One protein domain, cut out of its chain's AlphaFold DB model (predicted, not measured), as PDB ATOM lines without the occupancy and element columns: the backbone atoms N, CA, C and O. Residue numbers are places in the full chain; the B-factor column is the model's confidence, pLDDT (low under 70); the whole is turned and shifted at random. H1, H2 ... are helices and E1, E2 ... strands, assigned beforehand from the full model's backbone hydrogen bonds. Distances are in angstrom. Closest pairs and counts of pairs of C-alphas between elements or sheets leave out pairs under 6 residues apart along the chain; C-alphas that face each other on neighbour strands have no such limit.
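Overview. This is residues 30 to 42 and 49 to 221 of the 379 residues of an uncharacterized protein of Diploscapter pachys (UniProt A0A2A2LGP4). Two antiparallel sheets of six strands stand face to face as a sandwich, their strands crossed at 43 degrees; the sheet E2 E7 E3 E4 E5 E6 is itself folded back, E2 E7 E3 facing E5 E6 with E4 as the hinge. The other sheet, E8 E13 E9 E10 E11 E12, curls round the short helix H1, and E1 lies far from H1, near E2 and E7. The printed part has 186 residues, in chain order E1 to E12, H1, E13; it is mostly strand, with under half of its residues in named elements. It is compact, with a radius of gyration of the C-alphas of 15.7 A, and rounded, spanning 47 by 42 by 37 A.

Along the chain. The folded sheet holds E2, residues 55 to 58; E7, 133 to 136; E3, 84 to 90, 19.3 A long; E4, 100 to 108, 23.4 A; E5, 114 to 119, 17.0 A; and E6, 126 to 129. E4 runs from C-alpha 100 at (-3.627, 23.949, 16.214) to C-alpha 108 at (-14.296, 16.871, -3.429) and bends by 63 degrees at residue 103. The second sheet holds E8, residues 149 to 153; E13, 215 to 220, 16.7 A; E9, 168 to 173; E10, 181 to 186, 16.1 A; E11, 191 to 196; and E12, 201 to 206, 16.1 A. H1 is residues 208 to 214, and E1 is residues 37 to 39, with C-alpha 37 at (3.530, 20.440, 5.528).

Arrangement. E3 E4 E5 E6 form a meander, each strand the antiparallel neighbour of the one before. In its hairpin E3 and E4, N 86 and O 104 are 2.9 A apart; in the hairpin E4 and E5, N 107 and O 115 are 2.8 A apart. E7 is an inner strand, the antiparallel neighbour of E2, with N 56 and O 135 at 2.9 A, and of E3, with N 87 and O 134 at 2.8 A. Across the sandwich, the closest C-alphas of E4 and E10 are those of Gly 104 and Gly 183, 4.2 A apart. E9 E10 E11 E12 form a second meander; in the hairpin E9 and E10, N 169 and O 185 are 2.8 A apart. H1 is on this sheet, its every O i to N i+4 pair within hydrogen-bond range. E1 pairs with no named strand.

Size, cuts and confidence. The C-alphas farthest apart, of Gly 33 and Gly 209, are 47.1 A apart. Residues 43 to 48 are not printed; C-alphas 42 and 49 are 14.2 A apart. The links E2 to E3, E7 to E8 and E8 to E9 are long. Residues 30 to 42 and 78 to 81 have pLDDT under 70.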
ATOM      1  N   SER A  30       5.976  24.297   6.613       42.00
ATOM      2  CA  SER A  30       7.147  24.850   5.918       42.00
ATOM      3  C   SER A  30       6.762  26.154   5.226       42.00
ATOM      4  O   SER A  30       5.887  26.157   4.370       42.00
ATOM      5  N   ARG A  31       7.440  27.255   5.576       44.31
ATOM      6  CA  ARG A  31       7.201  28.602   5.017       44.31
ATOM      7  C   ARG A  31       8.244  29.042   3.978       44.31
ATOM      8  O   ARG A  31       8.372  30.228   3.700       44.31
ATOM      9  N   THR A  32       9.048  28.120   3.447       37.50
ATOM     10  CA  THR A  32      10.111  28.430   2.471       37.50
ATOM     11  C   THR A  32      10.121  27.389   1.346       37.50
ATOM     12  O   THR A  32      10.563  26.261   1.571       37.50
ATOM     13  N   GLY A  33       9.635  27.758   0.155       46.38
ATOM     14  CA  GLY A  33       9.348  26.848  -0.977       46.38
ATOM     15  C   GLY A  33       7.864  26.461  -1.042       46.38
ATOM     16  O   GLY A  33       7.167  26.836  -0.102       46.38
ATOM     17  N   PRO A  34       7.367  25.777  -2.108       45.62
ATOM     18  CA  PRO A  34       5.929  25.538  -2.298       45.62
ATOM     19  C   PRO A  34       5.350  25.038  -0.978       45.62
ATOM     20  O   PRO A  34       5.878  24.084  -0.408       45.62
ATOM     21  N   GLU A  35       4.400  25.798  -0.436       54.91
ATOM     22  CA  GLU A  35       3.998  25.744   0.968       54.91
ATOM     23  C   GLU A  35       3.477  24.341   1.310       54.91
ATOM     24  O   GLU A  35       2.340  23.975   1.020       54.91
ATOM     25  N   GLU A  36       4.355  23.519   1.883       56.06
ATOM     26  CA  GLU A  36       4.120  22.103   2.148       56.06
ATOM     27  C   GLU A  36       4.276  21.809   3.640       56.06
ATOM     28  O   GLU A  36       5.212  22.256   4.310       56.06
ATOM     29  N   ILE A  37       3.392  20.973   4.174       56.09
ATOM     30  CA  ILE A  37       3.530  20.440   5.528       56.09
ATOM     31  C   ILE A  37       4.535  19.289   5.459       56.09
ATOM     32  O   ILE A  37       4.316  18.332   4.713       56.09
ATOM     33  N   ARG A  38       5.629  19.337   6.231       55.50
ATOM     34  CA  ARG A  38       6.648  18.269   6.269       55.50
ATOM     35  C   ARG A  38       6.995  17.857   7.709       55.50
ATOM     36  O   ARG A  38       6.990  18.700   8.610       55.50
ATOM     37  N   PRO A  39       7.314  16.574   7.943       51.69
ATOM     38  CA  PRO A  39       7.876  16.118   9.213       51.69
ATOM     39  C   PRO A  39       9.316  16.616   9.396       51.69
ATOM     40  O   PRO A  39      10.026  16.925   8.432       51.69
ATOM     41  N   PHE A  40       9.788  16.624  10.640       46.50
ATOM     42  CA  PHE A  40      11.212  16.782  10.928       46.50
ATOM     43  C   PHE A  40      11.979  15.487  10.583       46.50
ATOM     44  O   PHE A  40      11.497  14.385  10.838       46.50
ATOM     45  N   ARG A  41      13.173  15.593   9.974       44.56
ATOM     46  CA  ARG A  41      13.960  14.429   9.505       44.56
ATOM     47  C   ARG A  41      14.325  13.487  10.673       44.56
ATOM     48  O   ARG A  41      14.797  13.962  11.700       44.56
ATOM     49  N   ARG A  42      14.211  12.166  10.443       43.78
ATOM     50  CA  ARG A  42      14.558  11.036  11.347       43.78
ATOM     51  C   ARG A  42      13.653  10.854  12.569       43.78
ATOM     52  O   ARG A  42      14.128  10.769  13.696       43.78
ATOM     53  N   GLN A  49       1.108   6.608  15.792       83.75
ATOM     54  CA  GLN A  49       1.215   7.614  14.732       83.75
ATOM     55  C   GLN A  49       1.187   6.967  13.346       83.75
ATOM     56  O   GLN A  49       1.708   5.872  13.107       83.75
ATOM     57  N   VAL A  50       0.574   7.687  12.413       89.12
ATOM     58  CA  VAL A  50       0.612   7.368  10.987       89.12
ATOM     59  C   VAL A  50       1.892   7.967  10.408       89.12
ATOM     60  O   VAL A  50       2.123   9.168  10.553       89.12
ATOM     61  N   GLY A  51       2.723   7.137   9.776       89.00
ATOM     62  CA  GLY A  51       3.955   7.593   9.133       89.00
ATOM     63  C   GLY A  51       3.684   8.486   7.919       89.00
ATOM     64  O   GLY A  51       2.615   8.424   7.309       89.00
ATOM     65  N   ASP A  52       4.645   9.337   7.553       88.62
ATOM     66  CA  ASP A  52       4.512  10.261   6.414       88.62
ATOM     67  C   ASP A  52       4.308   9.562   5.072       88.62
ATOM     68  O   ASP A  52       3.749  10.137   4.136       88.62
ATOM     69  N   GLU A  53       4.722   8.306   4.974       92.31
ATOM     70  CA  GLU A  53       4.480   7.458   3.822       92.31
ATOM     71  C   GLU A  53       2.987   7.255   3.526       92.31
ATOM     72  O   GLU A  53       2.636   7.114   2.354       92.31
ATOM     73  N   TYR A  54       2.109   7.386   4.527       95.31
ATOM     74  CA  TYR A  54       0.651   7.269   4.397       95.31
ATOM     75  C   TYR A  54      -0.079   8.621   4.365       95.31
ATOM     76  O   TYR A  54      -1.305   8.656   4.353       95.31
ATOM     77  N   TRP A  55       0.632   9.752   4.313       96.38
ATOM     78  CA  TRP A  55       0.007  11.072   4.171       96.38
ATOM     79  C   TRP A  55       0.252  11.654   2.779       96.38
ATOM     80  O   TRP A  55       1.399  11.760   2.332       96.38
ATOM     81  N   THR A  56      -0.816  12.072   2.106       97.44
ATOM     82  CA  THR A  56      -0.746  12.927   0.912       97.44
ATOM     83  C   THR A  56      -0.970  14.375   1.322       97.44
ATOM     84  O   THR A  56      -1.886  14.658   2.083       97.44
ATOM     85  N   THR A  57      -0.132  15.300   0.850       97.44
ATOM     86  CA  THR A  57      -0.274  16.733   1.158       97.44
ATOM     87  C   THR A  57      -1.075  17.424   0.066       97.44
ATOM     88  O   THR A  57      -0.741  17.285  -1.109       97.44
ATOM     89  N   ILE A  58      -2.088  18.187   0.469       97.50
ATOM     90  CA  ILE A  58      -2.785  19.155  -0.374       97.50
ATOM     91  C   ILE A  58      -2.169  20.515  -0.063       97.50
ATOM     92  O   ILE A  58      -2.232  20.985   1.077       97.50
ATOM     93  N   GLY A  59      -1.499  21.112  -1.049       94.25
ATOM     94  CA  GLY A  59      -0.861  22.418  -0.891       94.25
ATOM     95  C   GLY A  59      -1.881  23.508  -0.567       94.25
ATOM     96  O   GLY A  59      -3.084  23.314  -0.729       94.25
ATOM     97  N   TYR A  60      -1.420  24.665  -0.096       91.56
ATOM     98  CA  TYR A  60      -2.307  25.821   0.120       91.56
ATOM     99  C   TYR A  60      -2.933  26.345  -1.181       91.56
ATOM    100  O   TYR A  60      -3.969  26.998  -1.144       91.56
ATOM    101  N   ASP A  61      -2.338  26.006  -2.326       92.25
ATOM    102  CA  ASP A  61      -2.878  26.225  -3.668       92.25
ATOM    103  C   ASP A  61      -3.968  25.212  -4.073       92.25
ATOM    104  O   ASP A  61      -4.541  25.339  -5.150       92.25
ATOM    105  N   GLY A  62      -4.268  24.223  -3.225       92.81
ATOM    106  CA  GLY A  62      -5.250  23.168  -3.490       92.81
ATOM    107  C   GLY A  62      -4.700  21.992  -4.304       92.81
ATOM    108  O   GLY A  62      -5.406  21.007  -4.512       92.81
ATOM    109  N   GLU A  63      -3.436  22.051  -4.727       95.56
ATOM    110  CA  GLU A  63      -2.818  21.028  -5.572       95.56
ATOM    111  C   GLU A  63      -2.313  19.831  -4.758       95.56
ATOM    112  O   GLU A  63      -1.746  19.978  -3.666       95.56
ATOM    113  N   ILE A  64      -2.430  18.630  -5.327       96.38
ATOM    114  CA  ILE A  64      -1.892  17.402  -4.728       96.38
ATOM    115  C   ILE A  64      -0.363  17.391  -4.884       96.38
ATOM    116  O   ILE A  64       0.172  17.478  -5.988       96.38
ATOM    117  N   LYS A  65       0.372  17.273  -3.772       94.50
ATOM    118  CA  LYS A  65       1.843  17.363  -3.753       94.50
ATOM    119  C   LYS A  65       2.530  16.001  -3.680       94.50
ATOM    120  O   LYS A  65       1.963  14.990  -3.266       94.50
ATOM    121  N   GLY A  66       3.818  15.993  -4.030       89.81
ATOM    122  CA  GLY A  66       4.702  14.843  -3.827       89.81
ATOM    123  C   GLY A  66       4.506  13.683  -4.807       89.81
ATOM    124  O   GLY A  66       4.853  12.558  -4.451       89.81
ATOM    125  N   GLY A  67       3.967  13.954  -6.004       93.06
ATOM    126  CA  GLY A  67       3.734  12.949  -7.051       93.06
ATOM    127  C   GLY A  67       2.583  11.986  -6.748       93.06
ATOM    128  O   GLY A  67       2.550  10.893  -7.299       93.06
ATOM    129  N   ARG A  68       1.689  12.370  -5.833       95.50
ATOM    130  CA  ARG A  68       0.494  11.610  -5.448       95.50
ATOM    131  C   ARG A  68      -0.693  12.023  -6.320       95.50
ATOM    132  O   ARG A  68      -0.685  13.092  -6.927       95.50
ATOM    133  N   SER A  69      -1.740  11.211  -6.314       95.88
ATOM    134  CA  SER A  69      -3.019  11.478  -6.973       95.88
ATOM    135  C   SER A  69      -4.198  11.090  -6.075       95.88
ATOM    136  O   SER A  69      -4.015  10.465  -5.031       95.88
ATOM    137  N   LYS A  70      -5.429  11.406  -6.498       95.44
ATOM    138  CA  LYS A  70      -6.647  10.984  -5.780       95.44
ATOM    139  C   LYS A  70      -6.772   9.460  -5.651       95.44
ATOM    140  O   LYS A  70      -7.334   8.982  -4.674       95.44
ATOM    141  N   ALA A  71      -6.202   8.695  -6.586       93.81
ATOM    142  CA  ALA A  71      -6.188   7.231  -6.529       93.81
ATOM    143  C   ALA A  71      -5.349   6.680  -5.360       93.81
ATOM    144  O   ALA A  71      -5.439   5.502  -5.019       93.81
ATOM    145  N   ASP A  72      -4.518   7.516  -4.735       95.25
ATOM    146  CA  ASP A  72      -3.736   7.135  -3.563       95.25
ATOM    147  C   ASP A  72      -4.498   7.334  -2.257       95.25
ATOM    148  O   ASP A  72      -4.062   6.813  -1.228       95.25
ATOM    149  N   PHE A  73      -5.613   8.068  -2.275       95.25
ATOM    150  CA  PHE A  73      -6.386   8.338  -1.070       95.25
ATOM    151  C   PHE A  73      -6.992   7.050  -0.545       95.25
ATOM    152  O   PHE A  73      -7.515   6.225  -1.290       95.25
ATOM    153  N   MET A  74      -6.872   6.862   0.764       92.88
ATOM    154  CA  MET A  74      -7.272   5.615   1.372       92.88
ATOM    155  C   MET A  74      -8.782   5.561   1.511       92.88
ATOM    156  O   MET A  74      -9.391   6.467   2.086       92.88
ATOM    157  N   THR A  75      -9.351   4.464   1.031       88.75
ATOM    158  CA  THR A  75     -10.747   4.132   1.247       88.75
ATOM    159  C   THR A  75     -10.895   2.920   2.164       88.75
ATOM    160  O   THR A  75     -10.001   2.078   2.264       88.75
ATOM    161  N   PHE A  76     -12.008   2.860   2.889       83.75
ATOM    162  CA  PHE A  76     -12.348   1.803   3.834       83.75
ATOM    163  C   PHE A  76     -13.697   1.193   3.465       83.75
ATOM    164  O   PHE A  76     -14.576   1.865   2.932       83.75
ATOM    165  N   GLU A  77     -13.890  -0.080   3.790       72.12
ATOM    166  CA  GLU A  77     -15.201  -0.710   3.657       72.12
ATOM    167  C   GLU A  77     -16.221  -0.040   4.596       72.12
ATOM    168  O   GLU A  77     -15.907   0.322   5.737       72.12
ATOM    169  N   GLY A  78     -17.443   0.182   4.100       64.44
ATOM    170  CA  GLY A  78     -18.470   0.932   4.834       64.44
ATOM    171  C   GLY A  78     -18.126   2.413   5.040       64.44
ATOM    172  O   GLY A  78     -18.589   3.035   5.992       64.44
ATOM    173  N   GLN A  79     -17.255   2.981   4.206       65.81
ATOM    174  CA  GLN A  79     -17.013   4.418   4.143       65.81
ATOM    175  C   GLN A  79     -18.198   5.138   3.493       65.81
ATOM    176  O   GLN A  79     -18.781   4.646   2.529       65.81
ATOM    177  N   SER A  80     -18.512   6.332   4.000       60.22
ATOM    178  CA  SER A  80     -19.340   7.295   3.270       60.22
ATOM    179  C   SER A  80     -18.705   7.538   1.907       60.22
ATOM    180  O   SER A  80     -17.543   7.935   1.836       60.22
ATOM    181  N   SER A  81     -19.452   7.308   0.828       60.09
ATOM    182  CA  SER A  81     -18.969   7.402  -0.557       60.09
ATOM    183  C   SER A  81     -18.348   8.756  -0.927       60.09
ATOM    184  O   SER A  81     -17.799   8.889  -2.017       60.09
ATOM    185  N   ASN A  82     -18.431   9.756  -0.044       75.69
ATOM    186  CA  ASN A  82     -18.214  11.159  -0.365       75.69
ATOM    187  C   ASN A  82     -17.056  11.821   0.401       75.69
ATOM    188  O   ASN A  82     -16.922  13.041   0.321       75.69
ATOM    189  N   GLY A  83     -16.197  11.078   1.109       91.94
ATOM    190  CA  GLY A  83     -15.030  11.737   1.695       91.94
ATOM    191  C   GLY A  83     -13.965  10.860   2.327       91.94
ATOM    192  O   GLY A  83     -14.145   9.661   2.481       91.94
ATOM    193  N   TRP A  84     -12.848  11.476   2.709       96.31
ATOM    194  CA  TRP A  84     -11.624  10.857   3.223       96.31
ATOM    195  C   TRP A  84     -11.213  11.436   4.580       96.31
ATOM    196  O   TRP A  84     -11.640  12.521   4.975       96.31
ATOM    197  N   VAL A  85     -10.330  10.730   5.289       97.25
ATOM    198  CA  VAL A  85      -9.734  11.227   6.537       97.25
ATOM    199  C   VAL A  85      -8.759  12.366   6.233       97.25
ATOM    200  O   VAL A  85      -7.754  12.165   5.543       97.25
ATOM    201  N   GLY A  86      -9.033  13.540   6.800       97.50
ATOM    202  CA  GLY A  86      -8.172  14.715   6.756       97.50
ATOM    203  C   GLY A  86      -7.397  14.939   8.046       97.50
ATOM    204  O   GLY A  86      -7.883  14.650   9.136       97.50
ATOM    205  N   TYR A  87      -6.215  15.529   7.917       97.75
ATOM    206  CA  TYR A  87      -5.413  16.048   9.018       97.75
ATOM    207  C   TYR A  87      -4.958  17.468   8.691       97.75
ATOM    208  O   TYR A  87      -4.229  17.697   7.721       97.75
ATOM    209  N   TRP A  88      -5.402  18.424   9.496       96.38
ATOM    210  CA  TRP A  88      -5.119  19.838   9.316       96.38
ATOM    211  C   TRP A  88      -4.253  20.360  10.454       96.38
ATOM    212  O   TRP A  88      -4.488  20.057  11.623       96.38
ATOM    213  N   ILE A  89      -3.243  21.148  10.092       91.88
ATOM    214  CA  ILE A  89      -2.301  21.776  11.012       91.88
ATOM    215  C   ILE A  89      -2.182  23.240  10.619       91.88
ATOM    216  O   ILE A  89      -1.893  23.552   9.465       91.88
ATOM    217  N   THR A  90      -2.332  24.150  11.576       89.62
ATOM    218  CA  THR A  90      -2.135  25.581  11.337       89.62
ATOM    219  C   THR A  90      -1.392  26.244  12.488       89.62
ATOM    220  O   THR A  90      -1.541  25.873  13.652       89.62
ATOM    221  N   ARG A  91      -0.552  27.232  12.166       86.25
ATOM    222  CA  ARG A  91      -0.049  28.231  13.127       86.25
ATOM    223  C   ARG A  91      -0.428  29.655  12.752       86.25
ATOM    224  O   ARG A  91      -0.141  30.580  13.500       86.25
ATOM    225  N   SER A  92      -0.970  29.851  11.560       84.38
ATOM    226  CA  SER A  92      -1.221  31.161  10.962       84.38
ATOM    227  C   SER A  92      -2.661  31.627  11.137       84.38
ATOM    228  O   SER A  92      -2.884  32.833  11.163       84.38
ATOM    229  N   ARG A  93      -3.622  30.706  11.289       86.88
ATOM    230  CA  ARG A  93      -5.045  31.061  11.385       86.88
ATOM    231  C   ARG A  93      -5.393  31.802  12.676       86.88
ATOM    232  O   ARG A  93      -6.184  32.736  12.639       86.88
ATOM    233  N   TYR A  94      -4.821  31.388  13.806       89.31
ATOM    234  CA  TYR A  94      -5.232  31.882  15.121       89.31
ATOM    235  C   TYR A  94      -4.286  32.962  15.675       89.31
ATOM    236  O   TYR A  94      -3.062  32.859  15.501       89.31
ATOM    237  N   PRO A  95      -4.812  33.975  16.396       86.31
ATOM    238  CA  PRO A  95      -4.011  35.058  16.961       86.31
ATOM    239  C   PRO A  95      -2.844  34.565  17.820       86.31
ATOM    240  O   PRO A  95      -2.956  33.591  18.567       86.31
ATOM    241  N   GLY A  96      -1.714  35.270  17.736       84.88
ATOM    242  CA  GLY A  96      -0.506  34.939  18.496       84.88
ATOM    243  C   GLY A  96       0.279  33.745  17.947       84.88
ATOM    244  O   GLY A  96       1.153  33.229  18.638       84.88
ATOM    245  N   GLY A  97      -0.012  33.293  16.723       84.00
ATOM    246  CA  GLY A  97       0.720  32.191  16.102       84.00
ATOM    247  C   GLY A  97       0.417  30.832  16.738       84.00
ATOM    248  O   GLY A  97       1.279  29.947  16.741       84.00
ATOM    249  N   LYS A  98      -0.768  30.692  17.351       87.06
ATOM    250  CA  LYS A  98      -1.155  29.488  18.092       87.06
ATOM    251  C   LYS A  98      -1.191  28.291  17.155       87.06
ATOM    252  O   LYS A  98      -1.842  28.309  16.114       87.06
ATOM    253  N   HIS A  99      -0.483  27.250  17.564       88.19
ATOM    254  CA  HIS A  99      -0.483  25.979  16.874       88.19
ATOM    255  C   HIS A  99      -1.760  25.212  17.188       88.19
ATOM    256  O   HIS A  99      -2.113  25.053  18.355       88.19
ATOM    257  N   TYR A 100      -2.420  24.746  16.139       91.00
ATOM    258  CA  TYR A 100      -3.627  23.949  16.214       91.00
ATOM    259  C   TYR A 100      -3.544  22.798  15.220       91.00
ATOM    260  O   TYR A 100      -3.002  22.956  14.123       91.00
ATOM    261  N   GLU A 101      -4.072  21.655  15.631       93.56
ATOM    262  CA  GLU A 101      -4.110  20.423  14.859       93.56
ATOM    263  C   GLU A 101      -5.479  19.773  15.056       93.56
ATOM    264  O   GLU A 101      -5.972  19.733  16.182       93.56
ATOM    265  N   SER A 102      -6.085  19.268  13.982       95.69
ATOM    266  CA  SER A 102      -7.363  18.551  14.040       95.69
ATOM    267  C   SER A 102      -7.447  17.500  12.944       95.69
ATOM    268  O   SER A 102      -6.961  17.700  11.826       95.69
ATOM    269  N   PHE A 103      -8.125  16.399  13.248       98.19
ATOM    270  CA  PHE A 103      -8.649  15.499  12.226       98.19
ATOM    271  C   PHE A 103     -10.011  15.985  11.723       98.19
ATOM    272  O   PHE A 103     -10.694  16.749  12.407       98.19
ATOM    273  N   GLY A 104     -10.385  15.591  10.509       97.31
ATOM    274  CA  GLY A 104     -11.616  16.060   9.878       97.31
ATOM    275  C   GLY A 104     -12.006  15.267   8.639       97.31
ATOM    276  O   GLY A 104     -11.358  14.277   8.284       97.31
ATOM    277  N   HIS A 105     -13.075  15.713   7.988       97.06
ATOM    278  CA  HIS A 105     -13.663  15.064   6.821       97.06
ATOM    279  C   HIS A 105     -13.305  15.832   5.548       97.06
ATOM    280  O   HIS A 105     -13.651  17.002   5.405       97.06
ATOM    281  N   VAL A 106     -12.606  15.176   4.626       97.50
ATOM    282  CA  VAL A 106     -12.193  15.750   3.338       97.50
ATOM    283  C   VAL A 106     -13.142  15.294   2.250       97.50
ATOM    284  O   VAL A 106     -13.465  14.117   2.193       97.50
ATOM    285  N   PHE A 107     -13.529  16.192   1.359       95.31
ATOM    286  CA  PHE A 107     -14.463  15.947   0.271       95.31
ATOM    287  C   PHE A 107     -13.991  16.658  -1.001       95.31
ATOM    288  O   PHE A 107     -13.153  17.564  -0.970       95.31
ATOM    289  N   GLU A 108     -14.522  16.224  -2.139       94.81
ATOM    290  CA  GLU A 108     -14.296  16.871  -3.429       94.81
ATOM    291  C   GLU A 108     -15.502  17.747  -3.777       94.81
ATOM    292  O   GLU A 108     -16.648  17.293  -3.746       94.81
ATOM    293  N   LYS A 109     -15.250  19.017  -4.096       93.75
ATOM    294  CA  LYS A 109     -16.273  19.937  -4.594       93.75
ATOM    295  C   LYS A 109     -16.612  19.648  -6.060       93.75
ATOM    296  O   LYS A 109     -15.807  19.050  -6.769       93.75
ATOM    297  N   PRO A 110     -17.759  20.141  -6.570       94.12
ATOM    298  CA  PRO A 110     -18.129  19.972  -7.978       94.12
ATOM    299  C   PRO A 110     -17.103  20.518  -8.985       94.12
ATOM    300  O   PRO A 110     -17.063  20.056 -10.120       94.12
ATOM    301  N   ASP A 111     -16.275  21.491  -8.585       93.50
ATOM    302  CA  ASP A 111     -15.190  22.051  -9.403       93.50
ATOM    303  C   ASP A 111     -13.896  21.211  -9.373       93.50
ATOM    304  O   ASP A 111     -12.887  21.604  -9.957       93.50
ATOM    305  N   GLY A 112     -13.917  20.062  -8.693       92.56
ATOM    306  CA  GLY A 112     -12.793  19.142  -8.548       92.56
ATOM    307  C   GLY A 112     -11.806  19.511  -7.438       92.56
ATOM    308  O   GLY A 112     -10.821  18.798  -7.230       92.56
ATOM    309  N   LYS A 113     -12.032  20.612  -6.708       94.75
ATOM    310  CA  LYS A 113     -11.149  21.003  -5.604       94.75
ATOM    311  C   LYS A 113     -11.375  20.134  -4.380       94.75
ATOM    312  O   LYS A 113     -12.507  19.830  -4.006       94.75
ATOM    313  N   LEU A 114     -10.278  19.794  -3.711       97.12
ATOM    314  CA  LEU A 114     -10.306  19.083  -2.440       97.12
ATOM    315  C   LEU A 114     -10.423  20.088  -1.298       97.12
ATOM    316  O   LEU A 114      -9.548  20.937  -1.114       97.12
ATOM    317  N   CYS A 115     -11.487  19.956  -0.517       97.56
ATOM    318  CA  CYS A 115     -11.721  20.748   0.681       97.56
ATOM    319  C   CYS A 115     -11.908  19.827   1.882       97.56
ATOM    320  O   CYS A 115     -12.212  18.646   1.737       97.56
ATOM    321  N   GLY A 116     -11.691  20.348   3.080       97.19
ATOM    322  CA  GLY A 116     -11.915  19.605   4.307       97.19
ATOM    323  C   GLY A 116     -12.652  20.434   5.335       97.19
ATOM    324  O   GLY A 116     -12.373  21.623   5.499       97.19
ATOM    325  N   TRP A 117     -13.570  19.768   6.025       97.62
ATOM    326  CA  TRP A 117     -14.240  20.278   7.201       97.62
ATOM    327  C   TRP A 117     -13.505  19.834   8.460       97.62
ATOM    328  O   TRP A 117     -13.309  18.639   8.703       97.62
ATOM    329  N   PHE A 118     -13.129  20.811   9.274       97.88
ATOM    330  CA  PHE A 118     -12.437  20.620  10.538       97.88
ATOM    331  C   PHE A 118     -13.150  21.402  11.633       97.88
ATOM    332  O   PHE A 118     -13.716  22.469  11.391       97.88
ATOM    333  N   VAL A 119     -13.093  20.881  12.854       97.44
ATOM    334  CA  VAL A 119     -13.438  21.680  14.030       97.44
ATOM    335  C   VAL A 119     -12.293  22.660  14.281       97.44
ATOM    336  O   VAL A 119     -11.127  22.330  14.065       97.44
ATOM    337  N   GLY A 120     -12.627  23.897  14.639       95.31
ATOM    338  CA  GLY A 120     -11.667  24.956  14.914       95.31
ATOM    339  C   GLY A 120     -11.166  24.977  16.359       95.31
ATOM    340  O   GLY A 120     -11.524  24.144  17.196       95.31
ATOM    341  N   LEU A 121     -10.286  25.937  16.654       92.06
ATOM    342  CA  LEU A 121      -9.759  26.131  18.008       92.06
ATOM    343  C   LEU A 121     -10.817  26.762  18.917       92.06
ATOM    344  O   LEU A 121     -10.845  26.477  20.116       92.06
ATOM    345  N   GLU A 122     -11.643  27.647  18.364       90.50
ATOM    346  CA  GLU A 122     -12.707  28.308  19.109       90.50
ATOM    347  C   GLU A 122     -13.918  27.374  19.247       90.50
ATOM    348  O   GLU A 122     -14.245  26.592  18.355       90.50
ATOM    349  N   SER A 123     -14.582  27.418  20.405       87.69
ATOM    350  CA  SER A 123     -15.756  26.578  20.656       87.69
ATOM    351  C   SER A 123     -16.858  26.906  19.648       87.69
ATOM    352  O   SER A 123     -17.202  28.073  19.468       87.69
ATOM    353  N   GLY A 124     -17.405  25.882  18.988       90.06
ATOM    354  CA  GLY A 124     -18.425  26.068  17.957       90.06
ATOM    355  C   GLY A 124     -17.883  26.450  16.573       90.06
ATOM    356  O   GLY A 124     -18.682  26.634  15.657       90.06
ATOM    357  N   GLU A 125     -16.564  26.571  16.384       95.44
ATOM    358  CA  GLU A 125     -15.983  26.967  15.098       95.44
ATOM    359  C   GLU A 125     -15.965  25.801  14.099       95.44
ATOM    360  O   GLU A 125     -15.285  24.791  14.296       95.44
ATOM    361  N   VAL A 126     -16.679  25.975  12.986       97.31
ATOM    362  CA  VAL A 126     -16.589  25.118  11.799       97.31
ATOM    363  C   VAL A 126     -15.601  25.749  10.822       97.31
ATOM    364  O   VAL A 126     -15.736  26.920  10.465       97.31
ATOM    365  N   VAL A 127     -14.612  24.979  10.372       97.06
ATOM    366  CA  VAL A 127     -13.586  25.458   9.445       97.06
ATOM    367  C   VAL A 127     -13.595  24.641   8.162       97.06
ATOM    368  O   VAL A 127     -13.256  23.460   8.170       97.06
ATOM    369  N   GLU A 128     -13.903  25.306   7.048       96.88
ATOM    370  CA  GLU A 128     -13.611  24.793   5.710       96.88
ATOM    371  C   GLU A 128     -12.232  25.272   5.248       96.88
ATOM    372  O   GLU A 128     -11.943  26.472   5.280       96.88
ATOM    373  N   VAL A 129     -11.392  24.362   4.761       95.94
ATOM    374  CA  VAL A 129     -10.157  24.716   4.046       95.94
ATOM    375  C   VAL A 129     -10.042  23.930   2.747       95.94
ATOM    376  O   VAL A 129     -10.214  22.718   2.740       95.94
ATOM    377  N   CYS A 130      -9.701  24.609   1.652       96.44
ATOM    378  CA  CYS A 130      -9.499  24.008   0.325       96.44
ATOM    379  C   CYS A 130      -8.013  23.976  -0.064       96.44
ATOM    380  O   CYS A 130      -7.627  24.374  -1.159       96.44
ATOM    381  N   GLY A 131      -7.172  23.583   0.894       93.81
ATOM    382  CA  GLY A 131      -5.722  23.511   0.770       93.81
ATOM    383  C   GLY A 131      -5.033  23.596   2.130       93.81
ATOM    384  O   GLY A 131      -5.648  23.971   3.129       93.81
ATOM    385  N   GLY A 132      -3.752  23.237   2.188       94.25
ATOM    386  CA  GLY A 132      -2.953  23.332   3.414       94.25
ATOM    387  C   GLY A 132      -3.298  22.264   4.456       94.25
ATOM    388  O   GLY A 132      -3.246  22.525   5.658       94.25
ATOM    389  N   PHE A 133      -3.666  21.064   4.009       97.06
ATOM    390  CA  PHE A 133      -3.976  19.914   4.863       97.06
ATOM    391  C   PHE A 133      -3.420  18.618   4.260       97.06
ATOM    392  O   PHE A 133      -2.814  18.606   3.187       97.06
ATOM    393  N   ARG A 134      -3.578  17.505   4.976       97.88
ATOM    394  CA  ARG A 134      -3.152  16.175   4.537       97.88
ATOM    395  C   ARG A 134      -4.329  15.211   4.483       97.88
ATOM    396  O   ARG A 134      -5.238  15.315   5.295       97.88
ATOM    397  N   ILE A 135      -4.281  14.261   3.555       97.81
ATOM    398  CA  ILE A 135      -5.272  13.191   3.390       97.81
ATOM    399  C   ILE A 135      -4.595  11.851   3.667       97.81
ATOM    400  O   ILE A 135      -3.475  11.612   3.197       97.81
ATOM    401  N   LEU A 136      -5.260  10.979   4.427       97.25
ATOM    402  CA  LEU A 136      -4.788   9.614   4.653       97.25
ATOM    403  C   LEU A 136      -4.773   8.842   3.327       97.25
ATOM    404  O   LEU A 136      -5.691   8.924   2.515       97.25
ATOM    405  N   SER A 137      -3.696   8.124   3.061       96.31
ATOM    406  CA  SER A 137      -3.409   7.546   1.751       96.31
ATOM    407  C   SER A 137      -2.637   6.241   1.877       96.31
ATOM    408  O   SER A 137      -2.070   5.936   2.925       96.31
ATOM    409  N   ARG A 138      -2.591   5.478   0.785       94.75
ATOM    410  CA  ARG A 138      -1.758   4.280   0.654       94.75
ATOM    411  C   ARG A 138      -0.273   4.617   0.824       94.75
ATOM    412  O   ARG A 138       0.144   5.773   0.679       94.75
ATOM    413  N   ASN A 139       0.525   3.597   1.133       93.75
ATOM    414  CA  ASN A 139       1.963   3.750   1.306       93.75
ATOM    415  C   ASN A 139       2.620   4.193  -0.007       93.75
ATOM    416  O   ASN A 139       2.566   3.491  -1.016       93.75
ATOM    417  N   ARG A 140       3.298   5.342   0.007       93.19
ATOM    418  CA  ARG A 140       3.999   5.859  -1.180       93.19
ATOM    419  C   ARG A 140       5.190   5.023  -1.640       93.19
ATOM    420  O   ARG A 140       5.624   5.178  -2.774       93.19
ATOM    421  N   PHE A 141       5.782   4.244  -0.740       92.25
ATOM    422  CA  PHE A 141       6.963   3.428  -1.017       92.25
ATOM    423  C   PHE A 141       6.587   1.994  -1.385       92.25
ATOM    424  O   PHE A 141       7.385   1.302  -2.007       92.25
ATOM    425  N   ASN A 142       5.372   1.568  -1.036       90.81
ATOM    426  CA  ASN A 142       4.822   0.276  -1.416       90.81
ATOM    427  C   ASN A 142       3.320   0.399  -1.748       90.81
ATOM    428  O   ASN A 142       2.479   0.070  -0.915       90.81
ATOM    429  N   PRO A 143       2.953   0.864  -2.956       85.88
ATOM    430  CA  PRO A 143       1.547   1.068  -3.331       85.88
ATOM    431  C   PRO A 143       0.698  -0.213  -3.359       85.88
ATOM    432  O   PRO A 143      -0.530  -0.125  -3.356       85.88
ATOM    433  N   ASN A 144       1.356  -1.377  -3.400       88.25
ATOM    434  CA  ASN A 144       0.735  -2.701  -3.403       88.25
ATOM    435  C   ASN A 144       0.580  -3.285  -1.988       88.25
ATOM    436  O   ASN A 144       0.124  -4.416  -1.847       88.25
ATOM    437  N   GLU A 145       0.992  -2.555  -0.948       89.06
ATOM    438  CA  GLU A 145       0.773  -2.960   0.439       89.06
ATOM    439  C   GLU A 145      -0.730  -3.083   0.724       89.06
ATOM    440  O   GLU A 145      -1.508  -2.173   0.422       89.06
ATOM    441  N   GLU A 146      -1.137  -4.198   1.335       88.75
ATOM    442  CA  GLU A 146      -2.489  -4.337   1.877       88.75
ATOM    443  C   GLU A 146      -2.744  -3.247   2.927       88.75
ATOM    444  O   GLU A 146      -1.838  -2.889   3.681       88.75
ATOM    445  N   ASN A 147      -3.976  -2.728   3.003       89.25
ATOM    446  CA  ASN A 147      -4.324  -1.672   3.953       89.25
ATOM    447  C   ASN A 147      -3.910  -2.067   5.391       89.25
ATOM    448  O   ASN A 147      -4.487  -3.000   5.967       89.25
ATOM    449  N   PRO A 148      -2.932  -1.363   5.997       91.25
ATOM    450  CA  PRO A 148      -2.426  -1.704   7.320       91.25
ATOM    451  C   PRO A 148      -3.296  -1.131   8.439       91.25
ATOM    452  O   PRO A 148      -2.936  -1.255   9.613       91.25
ATOM    453  N   PHE A 149      -4.409  -0.473   8.112       93.25
ATOM    454  CA  PHE A 149      -5.287   0.174   9.072       93.25
ATOM    455  C   PHE A 149      -6.665  -0.477   9.103       93.25
ATOM    456  O   PHE A 149      -7.182  -0.958   8.100       93.25
ATOM    457  N   GLU A 150      -7.265  -0.466  10.285       92.94
ATOM    458  CA  GLU A 150      -8.599  -0.994  10.548       92.94
ATOM    459  C   GLU A 150      -9.378  -0.031  11.448       92.94
ATOM    460  O   GLU A 150      -8.799   0.664  12.294       92.94
ATOM    461  N   TRP A 151     -10.699  -0.003  11.274       94.69
ATOM    462  CA  TRP A 151     -11.614   0.661  12.195       94.69
ATOM    463  C   TRP A 151     -12.009  -0.308  13.301       94.69
ATOM    464  O   TRP A 151     -12.465  -1.414  13.025       94.69
ATOM    465  N   ILE A 152     -11.884   0.125  14.551       94.62
ATOM    466  CA  ILE A 152     -12.384  -0.617  15.712       94.62
ATOM    467  C   ILE A 152     -13.417   0.222  16.468       94.62
ATOM    468  O   ILE A 152     -13.256   1.443  16.514       94.62
ATOM    469  N   PRO A 153     -14.447  -0.382  17.087       95.56
ATOM    470  CA  PRO A 153     -15.365   0.356  17.951       95.56
ATOM    471  C   PRO A 153     -14.607   1.065  19.074       95.56
ATOM    472  O   PRO A 153     -13.636   0.514  19.609       95.56
ATOM    473  N   ALA A 154     -15.047   2.262  19.460       96.38
ATOM    474  CA  ALA A 154     -14.401   3.039  20.513       96.38
ATOM    475  C   ALA A 154     -14.385   2.302  21.862       96.38
ATOM    476  O   ALA A 154     -13.390   2.395  22.580       96.38
ATOM    477  N   ALA A 155     -15.402   1.478  22.143       95.12
ATOM    478  CA  ALA A 155     -15.443   0.577  23.301       95.12
ATOM    479  C   ALA A 155     -14.212  -0.344  23.412       95.12
ATOM    480  O   ALA A 155     -13.766  -0.685  24.506       95.12
ATOM    481  N   ASN A 156     -13.630  -0.723  22.269       95.31
ATOM    482  CA  ASN A 156     -12.495  -1.641  22.175       95.31
ATOM    483  C   ASN A 156     -11.159  -0.915  21.944       95.31
ATOM    484  O   ASN A 156     -10.107  -1.553  21.804       95.31
ATOM    485  N   ALA A 157     -11.174   0.417  21.857       94.19
ATOM    486  CA  ALA A 157     -10.008   1.205  21.506       94.19
ATOM    487  C   ALA A 157      -9.063   1.402  22.696       94.19
ATOM    488  O   ALA A 157      -9.438   1.865  23.770       94.19
ATOM    489  N   ILE A 158      -7.780   1.096  22.478       90.44
ATOM    490  CA  ILE A 158      -6.723   1.288  23.476       90.44
ATOM    491  C   ILE A 158      -5.849   2.464  23.034       90.44
ATOM    492  O   ILE A 158      -5.212   2.364  21.980       90.44
ATOM    493  N   PRO A 159      -5.688   3.524  23.853       87.94
ATOM    494  CA  PRO A 159      -4.973   4.734  23.451       87.94
ATOM    495  C   PRO A 159      -3.580   4.520  22.856       87.94
ATOM    496  O   PRO A 159      -3.198   5.263  21.958       87.94
ATOM    497  N   ARG A 160      -2.824   3.519  23.322       84.38
ATOM    498  CA  ARG A 160      -1.463   3.228  22.831       84.38
ATOM    499  C   ARG A 160      -1.414   2.597  21.436       84.38
ATOM    500  O   ARG A 160      -0.376   2.667  20.791       84.38
ATOM    501  N   ASN A 161      -2.510   1.983  20.994       86.00
ATOM    502  CA  ASN A 161      -2.587   1.250  19.727       86.00
ATOM    503  C   ASN A 161      -3.474   1.952  18.690       86.00
ATOM    504  O   ASN A 161      -3.519   1.535  17.536       86.00
ATOM    505  N   SER A 162      -4.195   2.989  19.105       92.81
ATOM    506  CA  SER A 162      -5.007   3.829  18.232       92.81
ATOM    507  C   SER A 162      -4.163   4.928  17.590       92.81
ATOM    508  O   SER A 162      -3.268   5.486  18.228       92.81
ATOM    509  N   LEU A 163      -4.471   5.250  16.337       94.88
ATOM    510  CA  LEU A 163      -3.732   6.204  15.519       94.88
ATOM    511  C   LEU A 163      -4.195   7.642  15.775       94.88
ATOM    512  O   LEU A 163      -5.391   7.928  15.821       94.88
ATOM    513  N   GLY A 164      -3.237   8.551  15.928       93.00
ATOM    514  CA  GLY A 164      -3.471   9.980  16.084       93.00
ATOM    515  C   GLY A 164      -2.232  10.730  16.574       93.00
ATOM    516  O   GLY A 164      -1.100  10.273  16.403       93.00
ATOM    517  N   PHE A 165      -2.432  11.885  17.202       88.56
ATOM    518  CA  PHE A 165      -1.366  12.676  17.821       88.56
ATOM    519  C   PHE A 165      -1.753  13.028  19.258       88.56
ATOM    520  O   PHE A 165      -2.915  13.276  19.559       88.56
ATOM    521  N   HIS A 166      -0.789  13.044  20.181       87.44
ATOM    522  CA  HIS A 166      -1.053  13.335  21.597       87.44
ATOM    523  C   HIS A 166      -2.242  12.517  22.161       87.44
ATOM    524  O   HIS A 166      -2.183  11.282  22.198       87.44
ATOM    525  N   HIS A 167      -3.319  13.182  22.586       90.31
ATOM    526  CA  HIS A 167      -4.549  12.570  23.110       90.31
ATOM    527  C   HIS A 167      -5.654  12.435  22.052       90.31
ATOM    528  O   HIS A 167      -6.658  11.776  22.302       90.31
ATOM    529  N   HIS A 168      -5.422  12.998  20.869       94.81
ATOM    530  CA  HIS A 168      -6.328  13.017  19.734       94.81
ATOM    531  C   HIS A 168      -6.194  11.735  18.924       94.81
ATOM    532  O   HIS A 168      -5.089  11.211  18.734       94.81
ATOM    533  N   ARG A 169      -7.313  11.199  18.458       97.25
ATOM    534  CA  ARG A 169      -7.391   9.988  17.645       97.25
ATOM    535  C   ARG A 169      -8.186  10.264  16.387       97.25
ATOM    536  O   ARG A 169      -9.161  11.007  16.416       97.25
ATOM    537  N   ILE A 170      -7.757   9.627  15.301       97.81
ATOM    538  CA  ILE A 170      -8.500   9.613  14.048       97.81
ATOM    539  C   ILE A 170      -9.775   8.812  14.293       97.81
ATOM    540  O   ILE A 170      -9.704   7.622  14.623       97.81
ATOM    541  N   ALA A 171     -10.921   9.464  14.133       97.19
ATOM    542  CA  ALA A 171     -12.212   8.874  14.427       97.19
ATOM    543  C   ALA A 171     -13.160   8.937  13.231       97.19
ATOM    544  O   ALA A 171     -13.119   9.867  12.424       97.19
ATOM    545  N   ARG A 172     -14.033   7.935  13.155       96.00
ATOM    546  CA  ARG A 172     -15.203   7.881  12.286       96.00
ATOM    547  C   ARG A 172     -16.435   7.837  13.176       96.00
ATOM    548  O   ARG A 172     -16.537   6.948  14.014       96.00
ATOM    549  N   TYR A 173     -17.363   8.756  12.976       94.75
ATOM    550  CA  TYR A 173     -18.692   8.676  13.568       94.75
ATOM    551  C   TYR A 173     -19.636   8.025  12.562       94.75
ATOM    552  O   TYR A 173     -19.649   8.429  11.400       94.75
ATOM    553  N   GLN A 174     -20.356   6.991  12.988       90.81
ATOM    554  CA  GLN A 174     -21.276   6.210  12.163       90.81
ATOM    555  C   GLN A 174     -22.571   5.975  12.952       90.81
ATOM    556  O   GLN A 174     -22.708   4.936  13.596       90.81
ATOM    557  N   PRO A 175     -23.517   6.924  12.921       83.19
ATOM    558  CA  PRO A 175     -24.841   6.704  13.485       83.19
ATOM    559  C   PRO A 175     -25.643   5.735  12.602       83.19
ATOM    560  O   PRO A 175     -25.340   5.556  11.419       83.19
ATOM    561  N   VAL A 176     -26.687   5.134  13.180       79.81
ATOM    562  CA  VAL A 176     -27.534   4.117  12.527       79.81
ATOM    563  C   VAL A 176     -28.186   4.630  11.236       79.81
ATOM    564  O   VAL A 176     -28.206   3.912  10.241       79.81
ATOM    565  N   ASP A 177     -28.654   5.882  11.233       76.19
ATOM    566  CA  ASP A 177     -29.476   6.448  10.151       76.19
ATOM    567  C   ASP A 177     -28.800   7.607   9.396       76.19
ATOM    568  O   ASP A 177     -29.479   8.402   8.743       76.19
ATOM    569  N   ALA A 178     -27.473   7.756   9.487       79.00
ATOM    570  CA  ALA A 178     -26.771   8.821   8.767       79.00
ATOM    571  C   ALA A 178     -25.438   8.376   8.164       79.00
ATOM    572  O   ALA A 178     -24.877   7.325   8.485       79.00
ATOM    573  N   ASN A 179     -24.923   9.214   7.266       83.81
ATOM    574  CA  ASN A 179     -23.647   8.980   6.616       83.81
ATOM    575  C   ASN A 179     -22.503   9.073   7.627       83.81
ATOM    576  O   ASN A 179     -22.452   9.987   8.453       83.81
ATOM    577  N   ALA A 180     -21.540   8.158   7.515       91.19
ATOM    578  CA  ALA A 180     -20.320   8.272   8.295       91.19
ATOM    579  C   ALA A 180     -19.537   9.527   7.918       91.19
ATOM    580  O   ALA A 180     -19.399   9.871   6.743       91.19
ATOM    581  N   PHE A 181     -18.903  10.141   8.908       94.19
ATOM    582  CA  PHE A 181     -17.907  11.174   8.665       94.19
ATOM    583  C   PHE A 181     -16.764  11.091   9.663       94.19
ATOM    584  O   PHE A 181     -16.770  10.282  10.593       94.19
ATOM    585  N   TYR A 182     -15.737  11.898   9.414       97.00
ATOM    586  CA  TYR A 182     -14.471  11.818  10.122       97.00
ATOM    587  C   TYR A 182     -14.261  13.033  11.003       97.00
ATOM    588  O   TYR A 182     -14.695  14.140  10.689       97.00
ATOM    589  N   GLY A 183     -13.557  12.808  12.099       97.06
ATOM    590  CA  GLY A 183     -13.270  13.841  13.068       97.06
ATOM    591  C   GLY A 183     -12.200  13.408  14.046       97.06
ATOM    592  O   GLY A 183     -11.435  12.463  13.820       97.06
ATOM    593  N   ASP A 184     -12.168  14.141  15.139       97.38
ATOM    594  CA  ASP A 184     -11.220  14.011  16.217       97.38
ATOM    595  C   ASP A 184     -11.888  13.355  17.427       97.38
ATOM    596  O   ASP A 184     -13.019  13.689  17.777       97.38
ATOM    597  N   ALA A 185     -11.200  12.413  18.069       97.75
ATOM    598  CA  ALA A 185     -11.673  11.820  19.312       97.75
ATOM    599  C   ALA A 185     -10.621  11.835  20.417       97.75
ATOM    600  O   ALA A 185      -9.433  11.608  20.179       97.75
ATOM    601  N   LYS A 186     -11.089  11.965  21.658       96.44
ATOM    602  CA  LYS A 186     -10.294  11.757  22.869       96.44
ATOM    603  C   LYS A 186     -10.870  10.597  23.660       96.44
ATOM    604  O   LYS A 186     -11.919  10.695  24.286       96.44
ATOM    605  N   LEU A 187     -10.136   9.487  23.665       95.12
ATOM    606  CA  LEU A 187     -10.571   8.246  24.314       95.12
ATOM    607  C   LEU A 187     -10.739   8.379  25.831       95.12
ATOM    608  O   LEU A 187     -11.606   7.733  26.404       95.12
ATOM    609  N   GLN A 188      -9.894   9.184  26.482       93.06
ATOM    610  CA  GLN A 188      -9.946   9.373  27.936       93.06
ATOM    611  C   GLN A 188     -11.210  10.123  28.359       93.06
ATOM    612  O   GLN A 188     -11.857   9.728  29.324       93.06
ATOM    613  N   ASP A 189     -11.568  11.150  27.591       94.31
ATOM    614  CA  ASP A 189     -12.715  12.016  27.868       94.31
ATOM    615  C   ASP A 189     -14.019  11.453  27.278       94.31
ATOM    616  O   ASP A 189     -15.100  11.968  27.556       94.31
ATOM    617  N   LYS A 190     -13.922  10.380  26.476       96.56
ATOM    618  CA  LYS A 190     -15.014   9.821  25.665       96.56
ATOM    619  C   LYS A 190     -15.694  10.915  24.841       96.56
ATOM    620  O   LYS A 190     -16.911  11.084  24.863       96.56
ATOM    621  N   GLU A 191     -14.851  11.694  24.172       96.94
ATOM    622  CA  GLU A 191     -15.238  12.857  23.385       96.94
ATOM    623  C   GLU A 191     -15.008  12.565  21.903       96.94
ATOM    624  O   GLU A 191     -13.929  12.101  21.525       96.94
ATOM    625  N   PHE A 192     -15.992  12.885  21.067       97.75
ATOM    626  CA  PHE A 192     -15.828  12.990  19.619       97.75
ATOM    627  C   PHE A 192     -16.257  14.377  19.152       97.75
ATOM    628  O   PHE A 192     -17.267  14.908  19.615       97.75
ATOM    629  N   LYS A 193     -15.501  14.935  18.207       97.75
ATOM    630  CA  LYS A 193     -15.771  16.203  17.540       97.75
ATOM    631  C   LYS A 193     -15.529  16.066  16.047       97.75
ATOM    632  O   LYS A 193     -14.426  15.750  15.610       97.75
ATOM    633  N   GLY A 194     -16.543  16.363  15.253       97.12
ATOM    634  CA  GLY A 194     -16.429  16.406  13.800       97.12
ATOM    635  C   GLY A 194     -17.472  17.330  13.202       97.12
ATOM    636  O   GLY A 194     -18.386  17.768  13.891       97.12
ATOM    637  N   VAL A 195     -17.336  17.633  11.919       96.50
ATOM    638  CA  VAL A 195     -18.322  18.426  11.181       96.50
ATOM    639  C   VAL A 195     -19.099  17.475  10.283       96.50
ATOM    640  O   VAL A 195     -18.504  16.772   9.467       96.50
ATOM    641  N   SER A 196     -20.417  17.442  10.453       93.12
ATOM    642  CA  SER A 196     -21.311  16.616   9.644       93.12
ATOM    643  C   SER A 196     -21.362  17.161   8.209       93.12
ATOM    644  O   SER A 196     -21.738  18.321   8.030       93.12
ATOM    645  N   PRO A 197     -21.040  16.354   7.180       90.31
ATOM    646  CA  PRO A 197     -21.113  16.782   5.782       90.31
ATOM    647  C   PRO A 197     -22.534  17.128   5.325       90.31
ATOM    648  O   PRO A 197     -22.698  17.948   4.432       90.31
ATOM    649  N   ASP A 198     -23.551  16.523   5.944       88.81
ATOM    650  CA  ASP A 198     -24.955  16.726   5.569       88.81
ATOM    651  C   ASP A 198     -25.522  18.047   6.116       88.81
ATOM    652  O   ASP A 198     -26.436  18.626   5.534       88.81
ATOM    653  N   SER A 199     -25.009  18.518   7.260       91.12
ATOM    654  CA  SER A 199     -25.540  19.703   7.955       91.12
ATOM    655  C   SER A 199     -24.565  20.872   8.063       91.12
ATOM    656  O   SER A 199     -24.982  21.952   8.481       91.12
ATOM    657  N   GLU A 200     -23.287  20.657   7.743       92.81
ATOM    658  CA  GLU A 200     -22.186  21.618   7.907       92.81
ATOM    659  C   GLU A 200     -22.075  22.166   9.343       92.81
ATOM    660  O   GLU A 200     -21.642  23.292   9.590       92.81
ATOM    661  N   ARG A 201     -22.490  21.360  10.327       95.06
ATOM    662  CA  ARG A 201     -22.467  21.697  11.754       95.06
ATOM    663  C   ARG A 201     -21.570  20.750  12.525       95.06
ATOM    664  O   ARG A 201     -21.359  19.604  12.128       95.06
ATOM    665  N   ILE A 202     -21.076  21.234  13.661       96.31
ATOM    666  CA  ILE A 202     -20.324  20.396  14.590       96.31
ATOM    667  C   ILE A 202     -21.267  19.364  15.209       96.31
ATOM    668  O   ILE A 202     -22.301  19.706  15.782       96.31
ATOM    669  N   THR A 203     -20.865  18.105  15.125       95.25
ATOM    670  CA  THR A 203     -21.363  17.020  15.959       95.25
ATOM    671  C   THR A 203     -20.366  16.808  17.086       95.25
ATOM    672  O   THR A 203     -19.200  16.482  16.841       95.25
ATOM    673  N   GLU A 204     -20.835  16.992  18.317       95.50
ATOM    674  CA  GLU A 204     -20.070  16.697  19.521       95.50
ATOM    675  C   GLU A 204     -20.748  15.576  20.298       95.50
ATOM    676  O   GLU A 204     -21.951  15.633  20.558       95.50
ATOM    677  N   ILE A 205     -19.969  14.574  20.687       95.12
ATOM    678  CA  ILE A 205     -20.419  13.490  21.559       95.12
ATOM    679  C   ILE A 205     -19.592  13.568  22.822       95.12
ATOM    680  O   ILE A 205     -18.367  13.673  22.753       95.12
ATOM    681  N   HIS A 206     -20.275  13.486  23.956       93.62
ATOM    682  CA  HIS A 206     -19.669  13.500  25.276       93.62
ATOM    683  C   HIS A 206     -20.209  12.322  26.086       93.62
ATOM    684  O   HIS A 206     -21.421  12.118  26.162       93.62
ATOM    685  N   GLY A 207     -19.320  11.577  26.737       86.81
ATOM    686  CA  GLY A 207     -19.699  10.480  27.629       86.81
ATOM    687  C   GLY A 207     -19.810   9.118  26.938       86.81
ATOM    688  O   GLY A 207     -19.749   8.992  25.723       86.81
ATOM    689  N   GLY A 208     -19.909   8.060  27.750       81.25
ATOM    690  CA  GLY A 208     -19.569   6.705  27.308       81.25
ATOM    691  C   GLY A 208     -20.527   6.023  26.346       81.25
ATOM    692  O   GLY A 208     -20.038   5.475  25.376       81.25
ATOM    693  N   GLY A 209     -21.842   6.058  26.582       89.50
ATOM    694  CA  GLY A 209     -22.785   5.230  25.812       89.50
ATOM    695  C   GLY A 209     -22.717   5.505  24.310       89.50
ATOM    696  O   GLY A 209     -22.239   4.681  23.542       89.50
ATOM    697  N   GLN A 210     -23.079   6.723  23.908       92.19
ATOM    698  CA  GLN A 210     -23.070   7.091  22.493       92.19
ATOM    699  C   GLN A 210     -21.664   7.058  21.873       92.19
ATOM    700  O   GLN A 210     -21.503   6.688  20.713       92.19
ATOM    701  N   PHE A 211     -20.632   7.436  22.634       95.94
ATOM    702  CA  PHE A 211     -19.257   7.368  22.147       95.94
ATOM    703  C   PHE A 211     -18.844   5.926  21.832       95.94
ATOM    704  O   PHE A 211     -18.226   5.672  20.808       95.94
ATOM    705  N   GLU A 212     -19.183   4.976  22.697       94.94
ATOM    706  CA  GLU A 212     -18.827   3.567  22.540       94.94
ATOM    707  C   GLU A 212     -19.604   2.879  21.410       94.94
ATOM    708  O   GLU A 212     -19.021   2.028  20.731       94.94
ATOM    709  N   ASP A 213     -20.857   3.289  21.192       92.88
ATOM    710  CA  ASP A 213     -21.767   2.709  20.200       92.88
ATOM    711  C   ASP A 213     -21.524   3.251  18.779       92.88
ATOM    712  O   ASP A 213     -21.433   2.478  17.820       92.88
ATOM    713  N   ASP A 214     -21.364   4.572  18.633       94.38
ATOM    714  CA  ASP A 214     -21.370   5.226  17.319       94.38
ATOM    715  C   ASP A 214     -19.969   5.636  16.821       94.38
ATOM    716  O   ASP A 214     -19.789   5.941  15.634       94.38
ATOM    717  N   VAL A 215     -18.958   5.693  17.701       96.31
ATOM    718  CA  VAL A 215     -17.605   6.147  17.334       96.31
ATOM    719  C   VAL A 215     -16.684   4.964  17.081       96.31
ATOM    720  O   VAL A 215     -16.564   4.021  17.861       96.31
ATOM    721  N   TRP A 216     -15.959   5.052  15.974       96.56
ATOM    722  CA  TRP A 216     -14.953   4.098  15.544       96.56
ATOM    723  C   TRP A 216     -13.597   4.783  15.491       96.56
ATOM    724  O   TRP A 216     -13.468   5.923  15.055       96.56
ATOM    725  N   ILE A 217     -12.561   4.075  15.918       97.31
ATOM    726  CA  ILE A 217     -11.215   4.608  16.090       97.31
ATOM    727  C   ILE A 217     -10.278   3.884  15.139       97.31
ATOM    728  O   ILE A 217     -10.283   2.653  15.071       97.31
ATOM    729  N   LEU A 218      -9.457   4.642  14.414       96.25
ATOM    730  CA  LEU A 218      -8.499   4.056  13.491       96.25
ATOM    731  C   LEU A 218      -7.329   3.440  14.265       96.25
ATOM    732  O   LEU A 218      -6.755   4.055  15.170       96.25
ATOM    733  N   LYS A 219      -6.942   2.226  13.890       93.62
ATOM    734  CA  LYS A 219      -5.832   1.484  14.489       93.62
ATOM    735  C   LYS A 219      -4.978   0.838  13.401       93.62
ATOM    736  O   LYS A 219      -5.468   0.511  12.327       93.62
ATOM    737  N   ARG A 220      -3.692   0.628  13.696       89.94
ATOM    738  CA  ARG A 220      -2.813  -0.213  12.874       89.94
ATOM    739  C   ARG A 220      -3.096  -1.696  13.148       89.94
ATOM    740  O   ARG A 220      -3.092  -2.120  14.310       89.94
ATOM    741  N   ARG A 221      -3.318  -2.480  12.091       88.19
ATOM    742  CA  ARG A 221      -3.446  -3.942  12.157       88.19
ATOM    743  C   ARG A 221      -2.162  -4.530  12.737       88.19
ATOM    744  O   ARG A 221      -1.063  -4.073  12.423       88.19
TER     745      ARG A 221